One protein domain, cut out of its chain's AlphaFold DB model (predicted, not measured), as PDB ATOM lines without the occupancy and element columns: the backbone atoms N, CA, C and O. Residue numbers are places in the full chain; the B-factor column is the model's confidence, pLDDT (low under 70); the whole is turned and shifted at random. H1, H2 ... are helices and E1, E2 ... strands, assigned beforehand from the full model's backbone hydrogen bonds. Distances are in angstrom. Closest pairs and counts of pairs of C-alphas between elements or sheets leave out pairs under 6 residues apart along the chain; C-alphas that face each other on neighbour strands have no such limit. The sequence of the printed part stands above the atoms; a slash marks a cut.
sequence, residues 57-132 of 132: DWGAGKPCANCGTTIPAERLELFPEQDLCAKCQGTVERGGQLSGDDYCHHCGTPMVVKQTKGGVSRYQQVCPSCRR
ATOM      1  N   ASP A  57     217.407 120.081 -37.477       48.56
ATOM      2  CA  ASP A  57     218.097 121.007 -38.384       48.56
ATOM      3  C   ASP A  57     219.002 120.269 -39.382       48.56
ATOM      4  O   ASP A  57     220.164 119.930 -39.128       48.56
ATOM      5  N   TRP A  58     218.442 119.996 -40.558       44.94
ATOM      6  CA  TRP A  58     219.180 119.648 -41.772       44.94
ATOM      7  C   TRP A  58     219.943 120.875 -42.308       44.94
ATOM      8  O   TRP A  58     219.727 121.307 -43.436       44.94
ATOM      9  N   GLY A  59     220.867 121.442 -41.530       49.34
ATOM     10  CA  GLY A  59     221.603 122.622 -41.974       49.34
ATOM     11  C   GLY A  59     222.703 123.050 -41.019       49.34
ATOM     12  O   GLY A  59     222.498 123.200 -39.823       49.34
ATOM     13  N   ALA A  60     223.905 123.246 -41.550       64.06
ATOM     14  CA  ALA A  60     225.084 123.680 -40.811       64.06
ATOM     15  C   ALA A  60     224.940 125.130 -40.300       64.06
ATOM     16  O   ALA A  60     225.488 126.063 -40.886       64.06
ATOM     17  N   GLY A  61     224.206 125.326 -39.204       68.12
ATOM     18  CA  GLY A  61     224.124 126.610 -38.518       68.12
ATOM     19  C   GLY A  61     225.506 127.105 -38.067       68.12
ATOM     20  O   GLY A  61     226.328 126.352 -37.540       68.12
ATOM     21  N   LYS A  62     225.775 128.395 -38.277       79.56
ATOM     22  CA  LYS A  62     227.016 129.078 -37.873       79.56
ATOM     23  C   LYS A  62     226.840 129.690 -36.480       79.56
ATOM     24  O   LYS A  62     225.813 130.311 -36.230       79.56
ATOM     25  N   PRO A  63     227.805 129.578 -35.558       82.00
ATOM     26  CA  PRO A  63     227.696 130.219 -34.250       82.00
ATOM     27  C   PRO A  63     227.860 131.745 -34.336       82.00
ATOM     28  O   PRO A  63     228.667 132.261 -35.107       82.00
ATOM     29  N   CYS A  64     227.112 132.465 -33.500       83.31
ATOM     30  CA  CYS A  64     227.175 133.916 -33.359       83.31
ATOM     31  C   CYS A  64     228.533 134.370 -32.817       83.31
ATOM     32  O   CYS A  64     228.975 133.900 -31.768       83.31
ATOM     33  N   ALA A  65     229.137 135.366 -33.463       81.19
ATOM     34  CA  ALA A  65     230.428 135.928 -33.083       81.19
ATOM     35  C   ALA A  65     230.435 136.663 -31.729       81.19
ATOM     36  O   ALA A  65     231.503 136.887 -31.179       81.19
ATOM     37  N   ASN A  66     229.273 137.044 -31.185       82.25
ATOM     38  CA  ASN A  66     229.195 137.733 -29.889       82.25
ATOM     39  C   ASN A  66     228.799 136.812 -28.725       82.25
ATOM     40  O   ASN A  66     229.304 136.964 -27.622       82.25
ATOM     41  N   CYS A  67     227.857 135.887 -28.936       79.12
ATOM     42  CA  CYS A  67     227.287 135.082 -27.845       79.12
ATOM     43  C   CYS A  67     227.423 133.568 -28.039       79.12
ATOM     44  O   CYS A  67     226.905 132.809 -27.224       79.12
ATOM     45  N   GLY A  68     228.033 133.116 -29.138       75.75
ATOM     46  CA  GLY A  68     228.230 131.697 -29.449       75.75
ATOM     47  C   GLY A  68     226.960 130.915 -29.808       75.75
ATOM     48  O   GLY A  68     227.054 129.755 -30.192       75.75
ATOM     49  N   THR A  69     225.768 131.517 -29.715       81.06
ATOM     50  CA  THR A  69     224.502 130.854 -30.071       81.06
ATOM     51  C   THR A  69     224.446 130.536 -31.562       81.06
ATOM     52  O   THR A  69     224.784 131.394 -32.376       81.06
ATOM     53  N   THR A  70     223.971 129.343 -31.920       82.69
ATOM     54  CA  THR A  70     223.767 128.926 -33.312       82.69
ATOM     55  C   THR A  70     222.817 129.876 -34.044       82.69
ATOM     56  O   THR A  70     221.731 130.191 -33.555       82.69
ATOM     57  N   ILE A  71     223.250 130.358 -35.205       84.38
ATOM     58  CA  ILE A  71     222.431 131.090 -36.167       84.38
ATOM     59  C   ILE A  71     221.730 130.039 -37.043       84.38
ATOM     60  O   ILE A  71     222.438 129.207 -37.619       84.38
ATOM     61  N   PRO A  72     220.387 130.070 -37.141       85.06
ATOM     62  CA  PRO A  72     219.632 129.120 -37.956       85.06
ATOM     63  C   PRO A  72     220.066 129.131 -39.423       85.06
ATOM     64  O   PRO A  72     220.418 130.192 -39.958       85.06
ATOM     65  N   ALA A  73     220.036 127.965 -40.068       81.50
ATOM     66  CA  ALA A  73     220.477 127.813 -41.450       81.50
ATOM     67  C   ALA A  73     219.634 128.658 -42.414       81.50
ATOM     68  O   ALA A  73     220.210 129.341 -43.260       81.50
ATOM     69  N   GLU A  74     218.314 128.750 -42.217       83.81
ATOM     70  CA  GLU A  74     217.430 129.562 -43.064       83.81
ATOM     71  C   GLU A  74     217.828 131.047 -43.077       83.81
ATOM     72  O   GLU A  74     217.672 131.756 -44.073       83.81
ATOM     73  N   ARG A  75     218.406 131.540 -41.975       84.56
ATOM     74  CA  ARG A  75     218.895 132.918 -41.886       84.56
ATOM     75  C   ARG A  75     220.219 133.094 -42.620       84.56
ATOM     76  O   ARG A  75     220.443 134.158 -43.192       84.56
ATOM     77  N   LEU A  76     221.084 132.085 -42.598       84.12
ATOM     78  CA  LEU A  76     222.367 132.097 -43.305       84.12
ATOM     79  C   LEU A  76     222.194 131.888 -44.812       84.12
ATOM     80  O   LEU A  76     222.988 132.412 -45.580       84.12
ATOM     81  N   GLU A  77     221.146 131.190 -45.246       85.12
ATOM     82  CA  GLU A  77     220.772 131.104 -46.663       85.12
ATOM     83  C   GLU A  77     220.359 132.473 -47.222       85.12
ATOM     84  O   GLU A  77     220.737 132.829 -48.337       85.12
ATOM     85  N   LEU A  78     219.627 133.264 -46.429       85.88
ATOM     86  CA  LEU A  78     219.231 134.628 -46.793       85.88
ATOM     87  C   LEU A  78     220.379 135.637 -46.643       85.88
ATOM     88  O   LEU A  78     220.507 136.551 -47.457       85.88
ATOM     89  N   PHE A  79     221.208 135.482 -45.607       86.38
ATOM     90  CA  PHE A  79     222.312 136.386 -45.279       86.38
ATOM     91  C   PHE A  79     223.593 135.601 -44.943       86.38
ATOM     92  O   PHE A  79     223.946 135.460 -43.768       86.38
ATOM     93  N   PRO A  80     224.337 135.121 -45.958       81.50
ATOM     94  CA  PRO A  80     225.519 134.277 -45.748       81.50
ATOM     95  C   PRO A  80     226.656 134.972 -44.993       81.50
ATOM     96  O   PRO A  80     227.450 134.330 -44.305       81.50
ATOM     97  N   GLU A  81     226.734 136.299 -45.108       81.81
ATOM     98  CA  GLU A  81     227.761 137.126 -44.466       81.81
ATOM     99  C   GLU A  81     227.433 137.459 -43.003       81.81
ATOM    100  O   GLU A  81     228.193 138.150 -42.329       81.81
ATOM    101  N   GLN A  82     226.299 136.988 -42.478       84.44
ATOM    102  CA  GLN A  82     225.879 137.326 -41.130       84.44
ATOM    103  C   GLN A  82     226.723 136.605 -40.067       84.44
ATOM    104  O   GLN A  82     226.756 135.378 -39.974       84.44
ATOM    105  N   ASP A  83     227.357 137.399 -39.205       84.38
ATOM    106  CA  ASP A  83     228.144 136.916 -38.063       84.38
ATOM    107  C   ASP A  83     227.381 136.962 -36.731       84.38
ATOM    108  O   ASP A  83     227.822 136.390 -35.733       84.38
ATOM    109  N   LEU A  84     226.233 137.644 -36.685       86.56
ATOM    110  CA  LEU A  84     225.467 137.882 -35.461       86.56
ATOM    111  C   LEU A  84     224.093 137.213 -35.502       86.56
ATOM    112  O   LEU A  84     223.357 137.298 -36.486       86.56
ATOM    113  N   CYS A  85     223.695 136.615 -34.378       87.19
ATOM    114  CA  CYS A  85     222.317 136.173 -34.190       87.19
ATOM    115  C   CYS A  85     221.361 137.378 -34.137       87.19
ATOM    116  O   CYS A  85     221.763 138.490 -33.790       87.19
ATOM    117  N   ALA A  86     220.073 137.149 -34.405       87.88
ATOM    118  CA  ALA A  86     219.056 138.206 -34.439       87.88
ATOM    119  C   ALA A  86     219.005 139.057 -33.152       87.88
ATOM    120  O   ALA A  86     218.789 140.264 -33.214       87.88
ATOM    121  N   LYS A  87     219.270 138.452 -31.984       87.31
ATOM    122  CA  LYS A  87     219.333 139.177 -30.705       87.31
ATOM    123  C   LYS A  87     220.508 140.154 -30.655       87.31
ATOM    124  O   LYS A  87     220.309 141.312 -30.305       87.31
ATOM    125  N   CYS A  88     221.712 139.694 -30.999       85.00
ATOM    126  CA  CYS A  88     222.912 140.535 -30.982       85.00
ATOM    127  C   CYS A  88     222.845 141.613 -32.067       85.00
ATOM    128  O   CYS A  88     223.152 142.768 -31.790       85.00
ATOM    129  N   GLN A  89     222.357 141.255 -33.258       88.88
ATOM    130  CA  GLN A  89     222.094 142.194 -34.346       88.88
ATOM    131  C   GLN A  89     221.137 143.311 -33.899       88.88
ATOM    132  O   GLN A  89     221.468 144.486 -34.010       88.88
ATOM    133  N   GLY A  90     219.998 142.956 -33.296       88.75
ATOM    134  CA  GLY A  90     219.035 143.940 -32.800       88.75
ATOM    135  C   GLY A  90     219.571 144.804 -31.652       88.75
ATOM    136  O   GLY A  90     219.095 145.915 -31.432       88.75
ATOM    137  N   THR A  91     220.561 144.333 -30.889       87.19
ATOM    138  CA  THR A  91     221.257 145.171 -29.899       87.19
ATOM    139  C   THR A  91     222.113 146.233 -30.581       87.19
ATOM    140  O   THR A  91     222.003 147.398 -30.208       87.19
ATOM    141  N   VAL A  92     222.885 145.864 -31.607       87.25
ATOM    142  CA  VAL A  92     223.694 146.813 -32.394       87.25
ATOM    143  C   VAL A  92     222.812 147.852 -33.077       87.25
ATOM    144  O   VAL A  92     223.079 149.045 -32.983       87.25
ATOM    145  N   GLU A  93     221.719 147.420 -33.707       89.88
ATOM    146  CA  GLU A  93     220.793 148.315 -34.416       89.88
ATOM    147  C   GLU A  93     220.109 149.326 -33.485       89.88
ATOM    148  O   GLU A  93     219.757 150.424 -33.908       89.88
ATOM    149  N   ARG A  94     219.970 148.994 -32.195       90.44
ATOM    150  CA  ARG A  94     219.475 149.908 -31.151       90.44
ATOM    151  C   ARG A  94     220.568 150.791 -30.537       90.44
ATOM    152  O   ARG A  94     220.289 151.511 -29.582       90.44
ATOM    153  N   GLY A  95     221.797 150.732 -31.050       86.31
ATOM    154  CA  GLY A  95     222.946 151.480 -30.535       86.31
ATOM    155  C   GLY A  95     223.586 150.869 -29.284       86.31
ATOM    156  O   GLY A  95     224.313 151.557 -28.572       86.31
ATOM    157  N   GLY A  96     223.309 149.598 -28.979       83.50
ATOM    158  CA  GLY A  96     223.950 148.875 -27.884       83.50
ATOM    159  C   GLY A  96     225.352 148.385 -28.256       83.50
ATOM    160  O   GLY A  96     225.593 147.950 -29.382       83.50
ATOM    161  N   GLN A  97     226.271 148.415 -27.289       74.69
ATOM    162  CA  GLN A  97     227.635 147.918 -27.460       74.69
ATOM    163  C   GLN A  97     227.671 146.390 -27.306       74.69
ATOM    164  O   GLN A  97     227.145 145.847 -26.332       74.69
ATOM    165  N   LEU A  98     228.312 145.699 -28.247       76.50
ATOM    166  CA  LEU A  98     228.613 144.274 -28.111       76.50
ATOM    167  C   LEU A  98     229.836 144.067 -27.216       76.50
ATOM    168  O   LEU A  98     230.777 144.861 -27.237       76.50
ATOM    169  N   SER A  99     229.836 142.964 -26.472       67.12
ATOM    170  CA  SER A  99     230.990 142.436 -25.739       67.12
ATOM    171  C   SER A  99     231.927 141.740 -26.735       67.12
ATOM    172  O   SER A  99     232.152 140.536 -26.663       67.12
ATOM    173  N   GLY A 100     232.353 142.470 -27.769       62.66
ATOM    174  CA  GLY A 100     233.203 141.933 -28.824       62.66
ATOM    175  C   GLY A 100     234.536 141.466 -28.249       62.66
ATOM    176  O   GLY A 100     235.063 142.121 -27.358       62.66
ATOM    177  N   ASP A 101     235.042 140.351 -28.778       65.38
ATOM    178  CA  ASP A 101     236.387 139.771 -28.581       65.38
ATOM    179  C   ASP A 101     236.476 138.525 -27.680       65.38
ATOM    180  O   ASP A 101     237.539 137.911 -27.577       65.38
ATOM    181  N   ASP A 102     235.371 138.054 -27.097       76.31
ATOM    182  CA  ASP A 102     235.404 136.805 -26.318       76.31
ATOM    183  C   ASP A 102     235.273 135.537 -27.183       76.31
ATOM    184  O   ASP A 102     235.599 134.441 -26.722       76.31
ATOM    185  N   TYR A 103     234.839 135.652 -28.445       79.44
ATOM    186  CA  TYR A 103     234.568 134.509 -29.327       79.44
ATOM    187  C   TYR A 103     235.194 134.665 -30.714       79.44
ATOM    188  O   TYR A 103     235.275 135.747 -31.285       79.44
ATOM    189  N   CYS A 104     235.620 133.543 -31.297       77.12
ATOM    190  CA  CYS A 104     236.204 133.518 -32.631       77.12
ATOM    191  C   CYS A 104     235.139 133.747 -33.719       77.12
ATOM    192  O   CYS A 104     234.226 132.940 -33.865       77.12
ATOM    193  N   HIS A 105     235.326 134.753 -34.574       73.06
ATOM    194  CA  HIS A 105     234.431 135.049 -35.705       73.06
ATOM    195  C   HIS A 105     234.305 133.920 -36.745       73.06
ATOM    196  O   HIS A 105     233.335 133.869 -37.495       73.06
ATOM    197  N   HIS A 106     235.272 133.000 -36.804       69.50
ATOM    198  CA  HIS A 106     235.248 131.900 -37.770       69.50
ATOM    199  C   HIS A 106     234.463 130.679 -37.293       69.50
ATOM    200  O   HIS A 106     233.763 130.059 -38.087       69.50
ATOM    201  N   CYS A 107     234.612 130.295 -36.026       70.88
ATOM    202  CA  CYS A 107     234.057 129.039 -35.512       70.88
ATOM    203  C   CYS A 107     233.261 129.198 -34.214       70.88
ATOM    204  O   CYS A 107     232.859 128.196 -33.631       70.88
ATOM    205  N   GLY A 108     233.097 130.424 -33.709       73.31
ATOM    206  CA  GLY A 108     232.354 130.749 -32.487       73.31
ATOM    207  C   GLY A 108     232.915 130.155 -31.198       73.31
ATOM    208  O   GLY A 108     232.278 130.248 -30.156       73.31
ATOM    209  N   THR A 109     234.093 129.525 -31.235       75.25
ATOM    210  CA  THR A 109     234.749 129.009 -30.028       75.25
ATOM    211  C   THR A 109     235.267 130.183 -29.193       75.25
ATOM    212  O   THR A 109     235.833 131.109 -29.783       75.25
ATOM    213  N   PRO A 110     235.117 130.163 -27.855       80.19
ATOM    214  CA  PRO A 110     235.665 131.208 -27.001       80.19
ATOM    215  C   PRO A 110     237.179 131.343 -27.192       80.19
ATOM    216  O   PRO A 110     237.907 130.345 -27.280       80.19
ATOM    217  N   MET A 111     237.645 132.584 -27.293       83.50
ATOM    218  CA  MET A 111     239.055 132.908 -27.462       83.50
ATOM    219  C   MET A 111     239.817 132.678 -26.156       83.50
ATOM    220  O   MET A 111     239.301 132.888 -25.061       83.50
ATOM    221  N   VAL A 112     241.072 132.236 -26.262       86.38
ATOM    222  CA  VAL A 112     241.936 131.995 -25.098       86.38
ATOM    223  C   VAL A 112     243.167 132.886 -25.155       86.38
ATOM    224  O   VAL A 112     243.753 133.090 -26.216       86.38
ATOM    225  N   VAL A 113     243.598 133.406 -24.006       87.56
ATOM    226  CA  VAL A 113     244.813 134.223 -23.922       87.56
ATOM    227  C   VAL A 113     246.041 133.315 -23.875       87.56
ATOM    228  O   VAL A 113     246.167 132.463 -22.996       87.56
ATOM    229  N   LYS A 114     246.982 133.517 -24.800       84.50
ATOM    230  CA  LYS A 114     248.258 132.798 -24.854       84.50
ATOM    231  C   LYS A 114     249.434 133.765 -24.733       84.50
ATOM    232  O   LYS A 114     249.467 134.814 -25.371       84.50
ATOM    233  N   GLN A 115     250.427 133.388 -23.931       87.44
ATOM    234  CA  GLN A 115     251.691 134.114 -23.820       87.44
ATOM    235  C   GLN A 115     252.635 133.693 -24.955       87.44
ATOM    236  O   GLN A 115     252.925 132.507 -25.137       87.44
ATOM    237  N   THR A 116     253.129 134.663 -25.717       80.62
ATOM    238  CA  THR A 116     254.151 134.449 -26.749       80.62
ATOM    239  C   THR A 116     255.552 134.472 -26.129       80.62
ATOM    240  O   THR A 116     255.835 135.257 -25.223       80.62
ATOM    241  N   LYS A 117     256.430 133.568 -26.586       72.88
ATOM    242  CA  LYS A 117     257.817 133.449 -26.114       72.88
ATOM    243  C   LYS A 117     258.754 134.117 -27.124       72.88
ATOM    244  O   LYS A 117     258.896 133.617 -28.233       72.88
ATOM    245  N   GLY A 118     259.385 135.225 -26.733       63.88
ATOM    246  CA  GLY A 118     260.351 135.950 -27.565       63.88
ATOM    247  C   GLY A 118     260.747 137.292 -26.951       63.88
ATOM    248  O   GLY A 118     260.176 138.318 -27.301       63.88
ATOM    249  N   GLY A 119     261.699 137.280 -26.011       75.06
ATOM    250  CA  GLY A 119     262.297 138.474 -25.388       75.06
ATOM    251  C   GLY A 119     261.389 139.232 -24.410       75.06
ATOM    252  O   GLY A 119     261.738 139.382 -23.245       75.06
ATOM    253  N   VAL A 120     260.205 139.659 -24.855       80.56
ATOM    254  CA  VAL A 120     259.185 140.338 -24.043       80.56
ATOM    255  C   VAL A 120     257.902 139.515 -24.078       80.56
ATOM    256  O   VAL A 120     257.388 139.200 -25.149       80.56
ATOM    257  N   SER A 121     257.375 139.170 -22.905       77.88
ATOM    258  CA  SER A 121     256.106 138.451 -22.768       77.88
ATOM    259  C   SER A 121     254.958 139.285 -23.337       77.88
ATOM    260  O   SER A 121     254.605 140.306 -22.751       77.88
ATOM    261  N   ARG A 122     254.357 138.855 -24.452       82.19
ATOM    262  CA  ARG A 122     253.118 139.455 -24.975       82.19
ATOM    263  C   ARG A 122     251.971 138.467 -24.848       82.19
ATOM    264  O   ARG A 122     252.128 137.295 -25.197       82.19
ATOM    265  N   TYR A 123     250.836 138.954 -24.366       85.38
ATOM    266  CA  TYR A 123     249.580 138.216 -24.319       85.38
ATOM    267  C   TYR A 123     248.811 138.460 -25.615       85.38
ATOM    268  O   TYR A 123     248.640 139.606 -26.021       85.38
ATOM    269  N   GLN A 124     248.374 137.388 -26.266       85.81
ATOM    270  CA  GLN A 124     247.566 137.447 -27.478       85.81
ATOM    271  C   GLN A 124     246.367 136.516 -27.316       85.81
ATOM    272  O   GLN A 124     246.532 135.376 -26.874       85.81
ATOM    273  N   GLN A 125     245.170 136.990 -27.655       84.88
ATOM    274  CA  GLN A 125     244.006 136.121 -27.772       84.88
ATOM    275  C   GLN A 125     244.132 135.275 -29.042       84.88
ATOM    276  O   GLN A 125     244.434 135.793 -30.114       84.88
ATOM    277  N   VAL A 126     243.934 133.967 -28.912       85.94
ATOM    278  CA  VAL A 126     244.008 133.004 -30.015       85.94
ATOM    279  C   VAL A 126     242.807 132.075 -29.964       85.94
ATOM    280  O   VAL A 126     242.364 131.672 -28.885       85.94
ATOM    281  N   CYS A 127     242.284 131.691 -31.125       83.56
ATOM    282  CA  CYS A 127     241.248 130.669 -31.183       83.56
ATOM    283  C   CYS A 127     241.872 129.272 -30.994       83.56
ATOM    284  O   CYS A 127     242.739 128.884 -31.785       83.56
ATOM    285  N   PRO A 128     241.443 128.462 -30.004       81.44
ATOM    286  CA  PRO A 128     242.013 127.130 -29.792       81.44
ATOM    287  C   PRO A 128     241.646 126.141 -30.913       81.44
ATOM    288  O   PRO A 128     242.437 125.246 -31.213       81.44
ATOM    289  N   SER A 129     240.491 126.331 -31.560       77.69
ATOM    290  CA  SER A 129     240.023 125.493 -32.674       77.69
ATOM    291  C   SER A 129     240.683 125.872 -34.005       77.69
ATOM    292  O   SER A 129     241.202 125.005 -34.702       77.69
ATOM    293  N   CYS A 130     240.711 127.163 -34.355       78.44
ATOM    294  CA  CYS A 130     241.250 127.635 -35.638       78.44
ATOM    295  C   CYS A 130     242.764 127.882 -35.625       78.44
ATOM    296  O   CYS A 130     243.366 127.968 -36.693       78.44
ATOM    297  N   ARG A 131     243.379 128.024 -34.439       70.75
ATOM    298  CA  ARG A 131     244.782 128.447 -34.247       70.75
ATOM    299  C   ARG A 131     245.147 129.740 -34.991       70.75
ATOM    300  O   ARG A 131     246.298 129.915 -35.389       70.75
ATOM    301  N   ARG A 132     244.160 130.611 -35.178       59.53
ATOM    302  CA  ARG A 132     244.296 131.956 -35.736       59.53
ATOM    303  C   ARG A 132     244.012 132.979 -34.651       59.53
ATOM    304  O   ARG A 132     243.228 132.639 -33.729       59.53
TER     305      ARG A 132
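This is residues 57 to 132 of the 132 residues of the protein "Prokaryotic dksA/traR C4-type zinc finger" of Anatilimnocola aggregata (UniProt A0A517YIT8). This domain has little regular structure: loops with two short helices, H1 and H2, towards one end of the long axis and a two-stranded hairpin, E1 and E2, towards the other. The printed part has 76 residues, with H1, H2, E1, E2 in chain order; the sheet E1 - E2 is antiparallel, and the class is mixed, with 24 residues in named elements. The whole is loose, radius of gyration of the C-alphas 15.0 A, and only just flat, spanning 48 by 32 by 16 A.

Residues 62 to 63 pair with 70 to 71, antiparallel. H1, residues 73 to 78, begins at C-alpha 73 (220.477, 127.813, -41.450). H2 is residues 86 to 93, 10.3 A. E1, residues 112 to 116, is 12.6 A; E2, residues 122 to 126, ends at C-alpha 126 (244.008, 133.004, -30.015).

Hairpin strands E1 and E2 run antiparallel at 142 degrees; N 114 and O 124, 2.8 A, are within hydrogen-bond range. H1 and H2 are apart; in both, every O i to N i+4 pair is within range.

The farthest C-alphas, Trp 58 and Gly 119, are 49.8 A apart. The printed part has no cut. The link H2 to E1 is long. pLDDT is under 70 at residues 57 to 61, 99 to 101, 106, 118 and 132.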